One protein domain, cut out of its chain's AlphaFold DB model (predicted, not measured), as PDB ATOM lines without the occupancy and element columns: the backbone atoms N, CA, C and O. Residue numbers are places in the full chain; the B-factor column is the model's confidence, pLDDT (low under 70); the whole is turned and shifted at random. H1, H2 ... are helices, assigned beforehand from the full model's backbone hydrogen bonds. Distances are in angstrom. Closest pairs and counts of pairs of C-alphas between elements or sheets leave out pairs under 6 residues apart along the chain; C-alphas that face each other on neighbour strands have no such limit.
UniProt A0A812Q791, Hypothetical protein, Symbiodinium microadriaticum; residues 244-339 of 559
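What this domain is: This is residues 244 to 339 of the 559 residues of the protein "Hypothetical protein" of Symbiodinium microadriaticum (UniProt A0A812Q791). H1, H4 and H5 lie side by side in a row, neighbours running opposite ways; H2 crosses one face of this row and H3 covers part of H5 on that face. The 96 printed residues include five named helices, H1 to H5 in order, and no named strand: all helix. The whole is compact, radius of gyration of the C-alphas 12.7 A, spanning 34 by 27 by 20 A.

How they stand to each other: Residues 244 to 248 alone of H1, residues 244 to 257, touch residues 270 to 274 alone of H2, residues 270 to 285, about perpendicular at 80 degrees; closest C-alphas His 247 and Ala 274, 6.4 A. H3 is residues 289 to 299. H4, residues 305 to 314, and H5, residues 321 to 337, form a hairpin. In H2 to H5 every O i to N i+4 pair is within hydrogen-bond range; in H1, 9 of 10.

Where its parts are: H1 begins at C-alpha 244 (116.167, 150.565, 98.532); H5, 24.4 A long, ends at C-alpha 337 (143.027, 151.618, 91.586).

The domain as a whole: The printed part has no cut. The H1 to H2 link is long; residues 256 to 262 have pLDDT under 70.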
ATOM      1  N   PHE A 244     117.193 150.810  99.545       70.06
ATOM      2  CA  PHE A 244     116.167 150.565  98.532       70.06
ATOM      3  C   PHE A 244     116.040 151.674  97.467       70.06
ATOM      4  O   PHE A 244     116.067 151.390  96.270       70.06
ATOM      5  N   ARG A 245     115.934 152.954  97.856       76.75
ATOM      6  CA  ARG A 245     115.819 154.069  96.889       76.75
ATOM      7  C   ARG A 245     117.111 154.257  96.102       76.75
ATOM      8  O   ARG A 245     117.065 154.574  94.915       76.75
ATOM      9  N   LEU A 246     118.248 154.058  96.765       81.31
ATOM     10  CA  LEU A 246     119.561 154.140  96.142       81.31
ATOM     11  C   LEU A 246     119.744 153.017  95.103       81.31
ATOM     12  O   LEU A 246     120.129 153.310  93.976       81.31
ATOM     13  N   HIS A 247     119.364 151.776  95.432       82.12
ATOM     14  CA  HIS A 247     119.370 150.628  94.515       82.12
ATOM     15  C   HIS A 247     118.369 150.787  93.375       82.12
ATOM     16  O   HIS A 247     118.686 150.447  92.238       82.12
ATOM     17  N   ARG A 248     117.189 151.364  93.630       82.44
ATOM     18  CA  ARG A 248     116.220 151.676  92.571       82.44
ATOM     19  C   ARG A 248     116.812 152.671  91.576       82.44
ATOM     20  O   ARG A 248     116.712 152.453  90.371       82.44
ATOM     21  N   ARG A 249     117.465 153.727  92.073       83.75
ATOM     22  CA  ARG A 249     118.135 154.726  91.231       83.75
ATOM     23  C   ARG A 249     119.303 154.118  90.456       83.75
ATOM     24  O   ARG A 249     119.420 154.384  89.267       83.75
ATOM     25  N   TYR A 250     120.114 153.275  91.097       85.56
ATOM     26  CA  TYR A 250     121.176 152.531  90.420       85.56
ATOM     27  C   TYR A 250     120.630 151.690  89.266       85.56
ATOM     28  O   TYR A 250     121.093 151.854  88.146       85.56
ATOM     29  N   ARG A 251     119.575 150.895  89.482       81.44
ATOM     30  CA  ARG A 251     118.934 150.122  88.402       81.44
ATOM     31  C   ARG A 251     118.436 150.999  87.263       81.44
ATOM     32  O   ARG A 251     118.627 150.654  86.106       81.44
ATOM     33  N   GLN A 252     117.786 152.118  87.579       81.88
ATOM     34  CA  GLN A 252     117.288 153.047  86.560       81.88
ATOM     35  C   GLN A 252     118.423 153.638  85.719       81.88
ATOM     36  O   GLN A 252     118.273 153.760  84.510       81.88
ATOM     37  N   MET A 253     119.549 153.987  86.343       80.31
ATOM     38  CA  MET A 253     120.723 154.516  85.645       80.31
ATOM     39  C   MET A 253     121.454 153.423  84.853       80.31
ATOM     40  O   MET A 253     121.806 153.647  83.703       80.31
ATOM     41  N   ALA A 254     121.600 152.225  85.422       77.12
ATOM     42  CA  ALA A 254     122.232 151.084  84.767       77.12
ATOM     43  C   ALA A 254     121.464 150.625  83.515       77.12
ATOM     44  O   ALA A 254     122.090 150.317  82.508       77.12
ATOM     45  N   LYS A 255     120.119 150.656  83.543       73.12
ATOM     46  CA  LYS A 255     119.262 150.356  82.378       73.12
ATOM     47  C   LYS A 255     119.476 151.307  81.200       73.12
ATOM     48  O   LYS A 255     119.302 150.895  80.064       73.12
ATOM     49  N   LYS A 256     119.811 152.572  81.471       66.75
ATOM     50  CA  LYS A 256     120.087 153.580  80.435       66.75
ATOM     51  C   LYS A 256     121.505 153.477  79.871       66.75
ATOM     52  O   LYS A 256     121.769 154.067  78.835       66.75
ATOM     53  N   GLY A 257     122.405 152.806  80.593       57.03
ATOM     54  CA  GLY A 257     123.837 152.812  80.321       57.03
ATOM     55  C   GLY A 257     124.303 151.679  79.419       57.03
ATOM     56  O   GLY A 257     124.998 151.960  78.463       57.03
ATOM     57  N   TYR A 258     123.947 150.422  79.695       50.97
ATOM     58  CA  TYR A 258     124.445 149.267  78.935       50.97
ATOM     59  C   TYR A 258     123.558 148.033  79.164       50.97
ATOM     60  O   TYR A 258     123.089 147.798  80.284       50.97
ATOM     61  N   ALA A 259     123.397 147.206  78.126       47.31
ATOM     62  CA  ALA A 259     122.885 145.840  78.216       47.31
ATOM     63  C   ALA A 259     123.924 144.948  78.922       47.31
ATOM     64  O   ALA A 259     124.748 144.302  78.286       47.31
ATOM     65  N   VAL A 260     123.945 144.963  80.256       51.09
ATOM     66  CA  VAL A 260     124.837 144.101  81.049       51.09
ATOM     67  C   VAL A 260     124.026 142.970  81.664       51.09
ATOM     68  O   VAL A 260     122.923 143.194  82.170       51.09
ATOM     69  N   GLN A 261     124.623 141.781  81.644       56.09
ATOM     70  CA  GLN A 261     124.082 140.528  82.156       56.09
ATOM     71  C   GLN A 261     123.553 140.637  83.604       56.09
ATOM     72  O   GLN A 261     124.082 141.415  84.413       56.09
ATOM     73  N   PRO A 262     122.512 139.862  83.960       62.47
ATOM     74  CA  PRO A 262     122.039 139.759  85.333       62.47
ATOM     75  C   PRO A 262     123.160 139.243  86.245       62.47
ATOM     76  O   PRO A 262     123.903 138.328  85.907       62.47
ATOM     77  N   GLY A 263     123.279 139.839  87.427       73.25
ATOM     78  CA  GLY A 263     124.270 139.473  88.437       73.25
ATOM     79  C   GLY A 263     123.767 139.823  89.835       73.25
ATOM     80  O   GLY A 263     122.726 140.474  89.960       73.25
ATOM     81  N   PRO A 264     124.482 139.458  90.910       78.00
ATOM     82  CA  PRO A 264     123.970 139.580  92.279       78.00
ATOM     83  C   PRO A 264     123.676 141.034  92.695       78.00
ATOM     84  O   PRO A 264     122.744 141.296  93.450       78.00
ATOM     85  N   PHE A 265     124.385 142.016  92.129       80.88
ATOM     86  CA  PHE A 265     124.103 143.446  92.331       80.88
ATOM     87  C   PHE A 265     122.909 143.979  91.516       80.88
ATOM     88  O   PHE A 265     122.426 145.090  91.756       80.88
ATOM     89  N   ARG A 266     122.437 143.210  90.532       77.19
ATOM     90  CA  ARG A 266     121.365 143.555  89.585       77.19
ATOM     91  C   ARG A 266     120.235 142.508  89.579       77.19
ATOM     92  O   ARG A 266     119.462 142.474  88.631       77.19
ATOM     93  N   ASP A 267     120.125 141.704  90.643       82.00
ATOM     94  CA  ASP A 267     119.109 140.653  90.832       82.00
ATOM     95  C   ASP A 267     117.687 141.170  90.544       82.00
ATOM     96  O   ASP A 267     117.400 142.329  90.820       82.00
ATOM     97  N   ALA A 268     116.754 140.366  90.034       77.88
ATOM     98  CA  ALA A 268     115.375 140.827  89.820       77.88
ATOM     99  C   ALA A 268     114.757 141.415  91.109       77.88
ATOM    100  O   ALA A 268     114.149 142.489  91.087       77.88
ATOM    101  N   SER A 269     115.045 140.807  92.259       84.75
ATOM    102  CA  SER A 269     114.709 141.322  93.582       84.75
ATOM    103  C   SER A 269     115.658 142.439  94.020       84.75
ATOM    104  O   SER A 269     116.856 142.260  94.250       84.75
ATOM    105  N   ILE A 270     115.092 143.630  94.211       82.38
ATOM    106  CA  ILE A 270     115.796 144.784  94.789       82.38
ATOM    107  C   ILE A 270     116.250 144.557  96.224       82.38
ATOM    108  O   ILE A 270     117.287 145.087  96.619       82.38
ATOM    109  N   VAL A 271     115.520 143.727  96.967       83.94
ATOM    110  CA  VAL A 271     115.882 143.315  98.320       83.94
ATOM    111  C   VAL A 271     117.175 142.504  98.278       83.94
ATOM    112  O   VAL A 271     118.144 142.883  98.931       83.94
ATOM    113  N   LYS A 272     117.241 141.468  97.428       85.69
ATOM    114  CA  LYS A 272     118.440 140.626  97.286       85.69
ATOM    115  C   LYS A 272     119.663 141.439  96.862       85.69
ATOM    116  O   LYS A 272     120.706 141.349  97.502       85.69
ATOM    117  N   ALA A 273     119.519 142.304  95.856       86.38
ATOM    118  CA  ALA A 273     120.619 143.157  95.401       86.38
ATOM    119  C   ALA A 273     121.116 144.137  96.480       86.38
ATOM    120  O   ALA A 273     122.320 144.383  96.599       86.38
ATOM    121  N   ALA A 274     120.199 144.699  97.273       88.00
ATOM    122  CA  ALA A 274     120.547 145.602  98.364       88.00
ATOM    123  C   ALA A 274     121.274 144.877  99.501       88.00
ATOM    124  O   ALA A 274     122.300 145.357  99.981       88.00
ATOM    125  N   MET A 275     120.780 143.701  99.892       88.38
ATOM    126  CA  MET A 275     121.424 142.855 100.898       88.38
ATOM    127  C   MET A 275     122.813 142.406 100.442       88.38
ATOM    128  O   MET A 275     123.755 142.489 101.221       88.38
ATOM    129  N   PHE A 276     122.974 142.019  99.174       90.12
ATOM    130  CA  PHE A 276     124.279 141.656  98.619       90.12
ATOM    131  C   PHE A 276     125.263 142.835  98.629       90.12
ATOM    132  O   PHE A 276     126.428 142.686  98.982       90.12
ATOM    133  N   SER A 277     124.786 144.038  98.315       92.00
ATOM    134  CA  SER A 277     125.615 145.246  98.363       92.00
ATOM    135  C   SER A 277     126.077 145.570  99.783       92.00
ATOM    136  O   SER A 277     127.235 145.920  99.987       92.00
ATOM    137  N   LEU A 278     125.196 145.409 100.776       92.50
ATOM    138  CA  LEU A 278     125.566 145.527 102.187       92.50
ATOM    139  C   LEU A 278     126.549 144.428 102.600       92.50
ATOM    140  O   LEU A 278     127.528 144.737 103.272       92.50
ATOM    141  N   GLN A 279     126.340 143.187 102.151       94.06
ATOM    142  CA  GLN A 279     127.251 142.074 102.417       94.06
ATOM    143  C   GLN A 279     128.666 142.401 101.958       94.06
ATOM    144  O   GLN A 279     129.596 142.300 102.748       94.06
ATOM    145  N   VAL A 280     128.817 142.880 100.723       95.31
ATOM    146  CA  VAL A 280     130.121 143.263 100.173       95.31
ATOM    147  C   VAL A 280     130.775 144.377 100.991       95.31
ATOM    148  O   VAL A 280     131.991 144.365 101.150       95.31
ATOM    149  N   LEU A 281     130.009 145.320 101.552       95.56
ATOM    150  CA  LEU A 281     130.566 146.355 102.431       95.56
ATOM    151  C   LEU A 281     131.032 145.786 103.775       95.56
ATOM    152  O   LEU A 281     132.098 146.175 104.245       95.56
ATOM    153  N   PHE A 282     130.282 144.862 104.376       95.06
ATOM    154  CA  PHE A 282     130.699 144.198 105.613       95.06
ATOM    155  C   PHE A 282     131.894 143.261 105.388       95.06
ATOM    156  O   PHE A 282     132.839 143.298 106.172       95.06
ATOM    157  N   ASP A 283     131.925 142.511 104.285       95.56
ATOM    158  CA  ASP A 283     133.080 141.695 103.893       95.56
ATOM    159  C   ASP A 283     134.298 142.585 103.615       95.56
ATOM    160  O   ASP A 283     135.408 142.283 104.051       95.56
ATOM    161  N   LEU A 284     134.090 143.739 102.970       96.69
ATOM    162  CA  LEU A 284     135.132 144.740 102.767       96.69
ATOM    163  C   LEU A 284     135.599 145.368 104.079       96.69
ATOM    164  O   LEU A 284     136.709 145.875 104.093       96.69
ATOM    165  N   ALA A 285     134.807 145.372 105.151       95.31
ATOM    166  CA  ALA A 285     135.217 145.861 106.469       95.31
ATOM    167  C   ALA A 285     135.945 144.797 107.301       95.31
ATOM    168  O   ALA A 285     136.748 145.153 108.161       95.31
ATOM    169  N   ALA A 286     135.679 143.516 107.034       93.06
ATOM    170  CA  ALA A 286     136.228 142.382 107.766       93.06
ATOM    171  C   ALA A 286     137.763 142.295 107.679       93.06
ATOM    172  O   ALA A 286     138.415 142.982 106.893       93.06
ATOM    173  N   GLU A 287     138.369 141.427 108.475       90.62
ATOM    174  CA  GLU A 287     139.814 141.197 108.445       90.62
ATOM    175  C   GLU A 287     140.174 139.976 107.584       90.62
ATOM    176  O   GLU A 287     139.360 139.075 107.362       90.62
ATOM    177  N   GLY A 288     141.398 139.966 107.048       92.88
ATOM    178  CA  GLY A 288     141.946 138.837 106.294       92.88
ATOM    179  C   GLY A 288     141.274 138.571 104.940       92.88
ATOM    180  O   GLY A 288     141.017 139.483 104.148       92.88
ATOM    181  N   LEU A 289     141.023 137.286 104.661       94.12
ATOM    182  CA  LEU A 289     140.623 136.784 103.341       94.12
ATOM    183  C   LEU A 289     139.333 137.424 102.809       94.12
ATOM    184  O   LEU A 289     139.256 137.734 101.625       94.12
ATOM    185  N   GLN A 290     138.332 137.662 103.660       93.31
ATOM    186  CA  GLN A 290     137.045 138.209 103.208       93.31
ATOM    187  C   GLN A 290     137.193 139.623 102.643       93.31
ATOM    188  O   GLN A 290     136.698 139.908 101.551       93.31
ATOM    189  N   SER A 291     137.968 140.480 103.312       96.38
ATOM    190  CA  SER A 291     138.246 141.809 102.770       96.38
ATOM    191  C   SER A 291     139.088 141.755 101.508       96.38
ATOM    192  O   SER A 291     138.900 142.611 100.641       96.38
ATOM    193  N   PHE A 292     140.017 140.804 101.398       96.44
ATOM    194  CA  PHE A 292     140.786 140.624 100.173       96.44
ATOM    195  C   PHE A 292     139.874 140.233  99.004       96.44
ATOM    196  O   PHE A 292     139.929 140.872  97.954       96.44
ATOM    197  N   LEU A 293     138.988 139.251  99.195       96.06
ATOM    198  CA  LEU A 293     138.043 138.794  98.173       96.06
ATOM    199  C   LEU A 293     137.051 139.892  97.775       96.06
ATOM    200  O   LEU A 293     136.846 140.119  96.583       96.06
ATOM    201  N   ALA A 294     136.498 140.631  98.742       96.06
ATOM    202  CA  ALA A 294     135.620 141.766  98.469       96.06
ATOM    203  C   ALA A 294     136.350 142.869  97.684       96.06
ATOM    204  O   ALA A 294     135.829 143.383  96.694       96.06
ATOM    205  N   ALA A 295     137.588 143.204  98.063       97.19
ATOM    206  CA  ALA A 295     138.393 144.173  97.324       97.19
ATOM    207  C   ALA A 295     138.747 143.680  95.910       97.19
ATOM    208  O   ALA A 295     138.684 144.466  94.967       97.19
ATOM    209  N   LYS A 296     139.080 142.392  95.744       96.31
ATOM    210  CA  LYS A 296     139.351 141.765  94.440       96.31
ATOM    211  C   LYS A 296     138.121 141.835  93.532       96.31
ATOM    212  O   LYS A 296     138.249 142.258  92.387       96.31
ATOM    213  N   LEU A 297     136.936 141.505  94.052       95.19
ATOM    214  CA  LEU A 297     135.667 141.624  93.327       95.19
ATOM    215  C   LEU A 297     135.432 143.062  92.851       95.19
ATOM    216  O   LEU A 297     135.167 143.280  91.671       95.19
ATOM    217  N   LEU A 298     135.576 144.045  93.744       95.31
ATOM    218  CA  LEU A 298     135.325 145.455  93.429       95.31
ATOM    219  C   LEU A 298     136.363 146.069  92.473       95.31
ATOM    220  O   LEU A 298     136.051 147.021  91.761       95.31
ATOM    221  N   ARG A 299     137.587 145.533  92.431       94.62
ATOM    222  CA  ARG A 299     138.615 145.916  91.446       94.62
ATOM    223  C   ARG A 299     138.456 145.216  90.095       94.62
ATOM    224  O   ARG A 299     139.086 145.639  89.135       94.62
ATOM    225  N   SER A 300     137.658 144.154  90.023       89.44
ATOM    226  CA  SER A 300     137.454 143.396  88.788       89.44
ATOM    227  C   SER A 300     136.502 144.103  87.817       89.44
ATOM    228  O   SER A 300     135.718 144.968  88.213       89.44
ATOM    229  N   GLY A 301     136.504 143.662  86.556       82.56
ATOM    230  CA  GLY A 301     135.558 144.120  85.529       82.56
ATOM    231  C   GLY A 301     134.102 143.681  85.745       82.56
ATOM    232  O   GLY A 301     133.219 144.164  85.048       82.56
ATOM    233  N   HIS A 302     133.816 142.811  86.724       83.31
ATOM    234  CA  HIS A 302     132.447 142.356  87.030       83.31
ATOM    235  C   HIS A 302     131.591 143.421  87.728       83.31
ATOM    236  O   HIS A 302     130.378 143.264  87.869       83.31
ATOM    237  N   VAL A 303     132.227 144.480  88.225       87.94
ATOM    238  CA  VAL A 303     131.590 145.582  88.941       87.94
ATOM    239  C   VAL A 303     131.813 146.845  88.128       87.94
ATOM    240  O   VAL A 303     132.951 147.167  87.799       87.94
ATOM    241  N   ASP A 304     130.749 147.574  87.813       87.50
ATOM    242  CA  ASP A 304     130.853 148.868  87.140       87.50
ATOM    243  C   ASP A 304     131.152 150.018  88.123       87.50
ATOM    244  O   ASP A 304     130.890 149.941  89.327       87.50
ATOM    245  N   ASP A 305     131.690 151.116  87.593       90.75
ATOM    246  CA  ASP A 305     132.045 152.307  88.375       90.75
ATOM    247  C   ASP A 305     130.825 152.948  89.052       90.75
ATOM    248  O   ASP A 305     130.915 153.482  90.163       90.75
ATOM    249  N   LEU A 306     129.653 152.870  88.412       90.00
ATOM    250  CA  LEU A 306     128.410 153.411  88.950       90.00
ATOM    251  C   LEU A 306     128.030 152.689  90.253       90.00
ATOM    252  O   LEU A 306     127.683 153.342  91.242       90.00
ATOM    253  N   LEU A 307     128.162 151.364  90.303       90.19
ATOM    254  CA  LEU A 307     127.976 150.573  91.514       90.19
ATOM    255  C   LEU A 307     128.990 150.956  92.601       90.19
ATOM    256  O   LEU A 307     128.614 151.069  93.764       90.19
ATOM    257  N   ILE A 308     130.245 151.241  92.260       93.62
ATOM    258  CA  ILE A 308     131.242 151.679  93.253       93.62
ATOM    259  C   ILE A 308     130.878 153.042  93.855       93.62
ATOM    260  O   ILE A 308     130.944 153.206  95.078       93.62
ATOM    261  N   TYR A 309     130.412 154.003  93.051       92.31
ATOM    262  CA  TYR A 309     129.873 155.264  93.580       92.31
ATOM    263  C   TYR A 309     128.670 155.034  94.496       92.31
ATOM    264  O   TYR A 309     128.545 155.689  95.542       92.31
ATOM    265  N   GLN A 310     127.798 154.095  94.129       90.88
ATOM    266  CA  GLN A 310     126.649 153.707  94.935       90.88
ATOM    267  C   GLN A 310     127.081 153.130  96.293       90.88
ATOM    268  O   GLN A 310     126.594 153.577  97.335       90.88
ATOM    269  N   LEU A 311     128.014 152.178  96.284       93.31
ATOM    270  CA  LEU A 311     128.577 151.527  97.466       93.31
ATOM    271  C   LEU A 311     129.291 152.531  98.375       93.31
ATOM    272  O   LEU A 311     129.097 152.497  99.588       93.31
ATOM    273  N   TYR A 312     130.028 153.487  97.806       92.88
ATOM    274  CA  TYR A 312     130.656 154.565  98.573       92.88
ATOM    275  C   TYR A 312     129.631 155.440  99.293       92.88
ATOM    276  O   TYR A 312     129.845 155.822 100.442       92.88
ATOM    277  N   ARG A 313     128.479 155.711  98.666       89.06
ATOM    278  CA  ARG A 313     127.380 156.417  99.338       89.06
ATOM    279  C   ARG A 313     126.736 155.574 100.433       89.06
ATOM    280  O   ARG A 313     126.432 156.102 101.502       89.06
ATOM    281  N   LEU A 314     126.502 154.292 100.159       88.50
ATOM    282  CA  LEU A 314     125.885 153.361 101.103       88.50
ATOM    283  C   LEU A 314     126.765 153.153 102.347       88.50
ATOM    284  O   LEU A 314     126.243 153.108 103.461       88.50
ATOM    285  N   GLY A 315     128.090 153.138 102.164       89.31
ATOM    286  CA  GLY A 315     129.094 153.031 103.222       89.31
ATOM    287  C   GLY A 315     129.083 154.169 104.249       89.31
ATOM    288  O   GLY A 315     129.670 154.010 105.308       89.31
ATOM    289  N   CYS A 316     128.390 155.285 103.993       82.50
ATOM    290  CA  CYS A 316     128.174 156.365 104.968       82.50
ATOM    291  C   CYS A 316     126.941 156.137 105.872       82.50
ATOM    292  O   CYS A 316     126.429 157.084 106.472       82.50
ATOM    293  N   SER A 317     126.358 154.936 105.849       78.62
ATOM    294  CA  SER A 317     125.091 154.634 106.528       78.62
ATOM    295  C   SER A 317     125.016 153.195 107.042       78.62
ATOM    296  O   SER A 317     123.952 152.573 107.005       78.62
ATOM    297  N   LEU A 318     126.143 152.654 107.503       82.56
ATOM    298  CA  LEU A 318     126.236 151.304 108.066       82.56
ATOM    299  C   LEU A 318     125.908 151.265 109.565       82.56
ATOM    300  O   LEU A 318     125.732 150.183 110.107       82.56
ATOM    301  N   GLY A 319     125.756 152.420 110.222       73.06
ATOM    302  CA  GLY A 319     125.286 152.520 111.609       73.06
ATOM    303  C   GLY A 319     126.388 152.377 112.661       73.06
ATOM    304  O   GLY A 319     126.206 152.859 113.777       73.06
ATOM    305  N   ASP A 320     127.532 151.801 112.288       78.69
ATOM    306  CA  ASP A 320     128.745 151.707 113.100       78.69
ATOM    307  C   ASP A 320     129.846 152.628 112.527       78.69
ATOM    308  O   ASP A 320     130.340 152.375 111.422       78.69
ATOM    309  N   PRO A 321     130.267 153.685 113.254       82.19
ATOM    310  CA  PRO A 321     131.271 154.635 112.773       82.19
ATOM    311  C   PRO A 321     132.628 154.012 112.409       82.19
ATOM    312  O   PRO A 321     133.304 154.500 111.496       82.19
ATOM    313  N   HIS A 322     133.046 152.952 113.107       84.50
ATOM    314  CA  HIS A 322     134.312 152.276 112.838       84.50
ATOM    315  C   HIS A 322     134.240 151.517 111.510       84.50
ATOM    316  O   HIS A 322     135.110 151.681 110.649       84.50
ATOM    317  N   ILE A 323     133.156 150.765 111.295       87.19
ATOM    318  CA  ILE A 323     132.904 150.058 110.032       87.19
ATOM    319  C   ILE A 323     132.792 151.057 108.874       87.19
ATOM    320  O   ILE A 323     133.463 150.888 107.856       87.19
ATOM    321  N   GLU A 324     132.011 152.132 109.028       89.12
ATOM    322  CA  GLU A 324     131.855 153.178 108.003       89.12
ATOM    323  C   GLU A 324     133.210 153.780 107.595       89.12
ATOM    324  O   GLU A 324     133.520 153.901 106.407       89.12
ATOM    325  N   THR A 325     134.060 154.104 108.573       89.06
ATOM    326  CA  THR A 325     135.395 154.666 108.330       89.06
ATOM    327  C   THR A 325     136.296 153.680 107.582       89.06
ATOM    328  O   THR A 325     136.934 154.050 106.587       89.06
ATOM    329  N   THR A 326     136.320 152.415 108.011       94.25
ATOM    330  CA  THR A 326     137.119 151.349 107.394       94.25
ATOM    331  C   THR A 326     136.685 151.086 105.953       94.25
ATOM    332  O   THR A 326     137.518 151.110 105.039       94.25
ATOM    333  N   VAL A 327     135.380 150.932 105.719       95.00
ATOM    334  CA  VAL A 327     134.800 150.737 104.383       95.00
ATOM    335  C   VAL A 327     135.127 151.913 103.473       95.00
ATOM    336  O   VAL A 327     135.639 151.708 102.373       95.00
ATOM    337  N   ARG A 328     134.925 153.158 103.926       93.06
ATOM    338  CA  ARG A 328     135.246 154.350 103.124       93.06
ATOM    339  C   ARG A 328     136.731 154.435 102.785       93.06
ATOM    340  O   ARG A 328     137.079 154.817 101.669       93.06
ATOM    341  N   LYS A 329     137.626 154.094 103.718       95.12
ATOM    342  CA  LYS A 329     139.077 154.055 103.463       95.12
ATOM    343  C   LYS A 329     139.423 153.021 102.390       95.12
ATOM    344  O   LYS A 329     140.204 153.323 101.490       95.12
ATOM    345  N   ARG A 330     138.835 151.825 102.455       97.00
ATOM    346  CA  ARG A 330     139.087 150.743 101.489       97.00
ATOM    347  C   ARG A 330     138.465 151.035 100.119       97.00
ATOM    348  O   ARG A 330     139.148 150.868  99.112       97.00
ATOM    349  N   LEU A 331     137.252 151.584 100.068       97.12
ATOM    350  CA  LEU A 331     136.620 152.033  98.822       97.12
ATOM    351  C   LEU A 331     137.409 153.149  98.130       97.12
ATOM    352  O   LEU A 331     137.542 153.107  96.915       97.12
ATOM    353  N   ARG A 332     138.013 154.091  98.871       96.69
ATOM    354  CA  ARG A 332     138.920 155.095  98.278       96.69
ATOM    355  C   ARG A 332     140.121 154.460  97.580       96.69
ATOM    356  O   ARG A 332     140.473 154.887  96.488       96.69
ATOM    357  N   LYS A 333     140.716 153.418  98.170       96.69
ATOM    358  CA  LYS A 333     141.808 152.663  97.529       96.69
ATOM    359  C   LYS A 333     141.340 151.927  96.271       96.69
ATOM    360  O   LYS A 333     142.098 151.816  95.318       96.69
ATOM    361  N   ILE A 334     140.110 151.412  96.268       97.25
ATOM    362  CA  ILE A 334     139.514 150.756  95.095       97.25
ATOM    363  C   ILE A 334     139.241 151.776  93.984       97.25
ATOM    364  O   ILE A 334     139.593 151.520  92.840       97.25
ATOM    365  N   MET A 335     138.671 152.935  94.320       96.75
ATOM    366  CA  MET A 335     138.455 154.033  93.373       96.75
ATOM    367  C   MET A 335     139.774 154.506  92.761       96.75
ATOM    368  O   MET A 335     139.863 154.608  91.546       96.75
ATOM    369  N   ALA A 336     140.816 154.700  93.579       96.38
ATOM    370  CA  ALA A 336     142.145 155.064  93.092       96.38
ATOM    371  C   ALA A 336     142.728 154.005  92.139       96.38
ATOM    372  O   ALA A 336     143.230 154.358  91.082       96.38
ATOM    373  N   PHE A 337     142.596 152.713  92.467       96.25
ATOM    374  CA  PHE A 337     143.027 151.618  91.586       96.25
ATOM    375  C   PHE A 337     142.313 151.634  90.224       96.25
ATOM    376  O   PHE A 337     142.910 151.288  89.212       96.25
ATOM    377  N   ARG A 338     141.039 152.036  90.197       94.69
ATOM    378  CA  ARG A 338     140.223 152.125  88.977       94.69
ATOM    379  C   ARG A 338     140.309 153.487  88.282       94.69
ATOM    380  O   ARG A 338     139.513 153.744  87.389       94.69
ATOM    381  N   ASN A 339     141.213 154.374  88.706       95.12
ATOM    382  CA  ASN A 339     141.309 155.754  88.214       95.12
ATOM    383  C   ASN A 339     139.989 156.547  88.320       95.12
ATOM    384  O   ASN A 339     139.705 157.437  87.523       95.12
TER     385      ASN A 339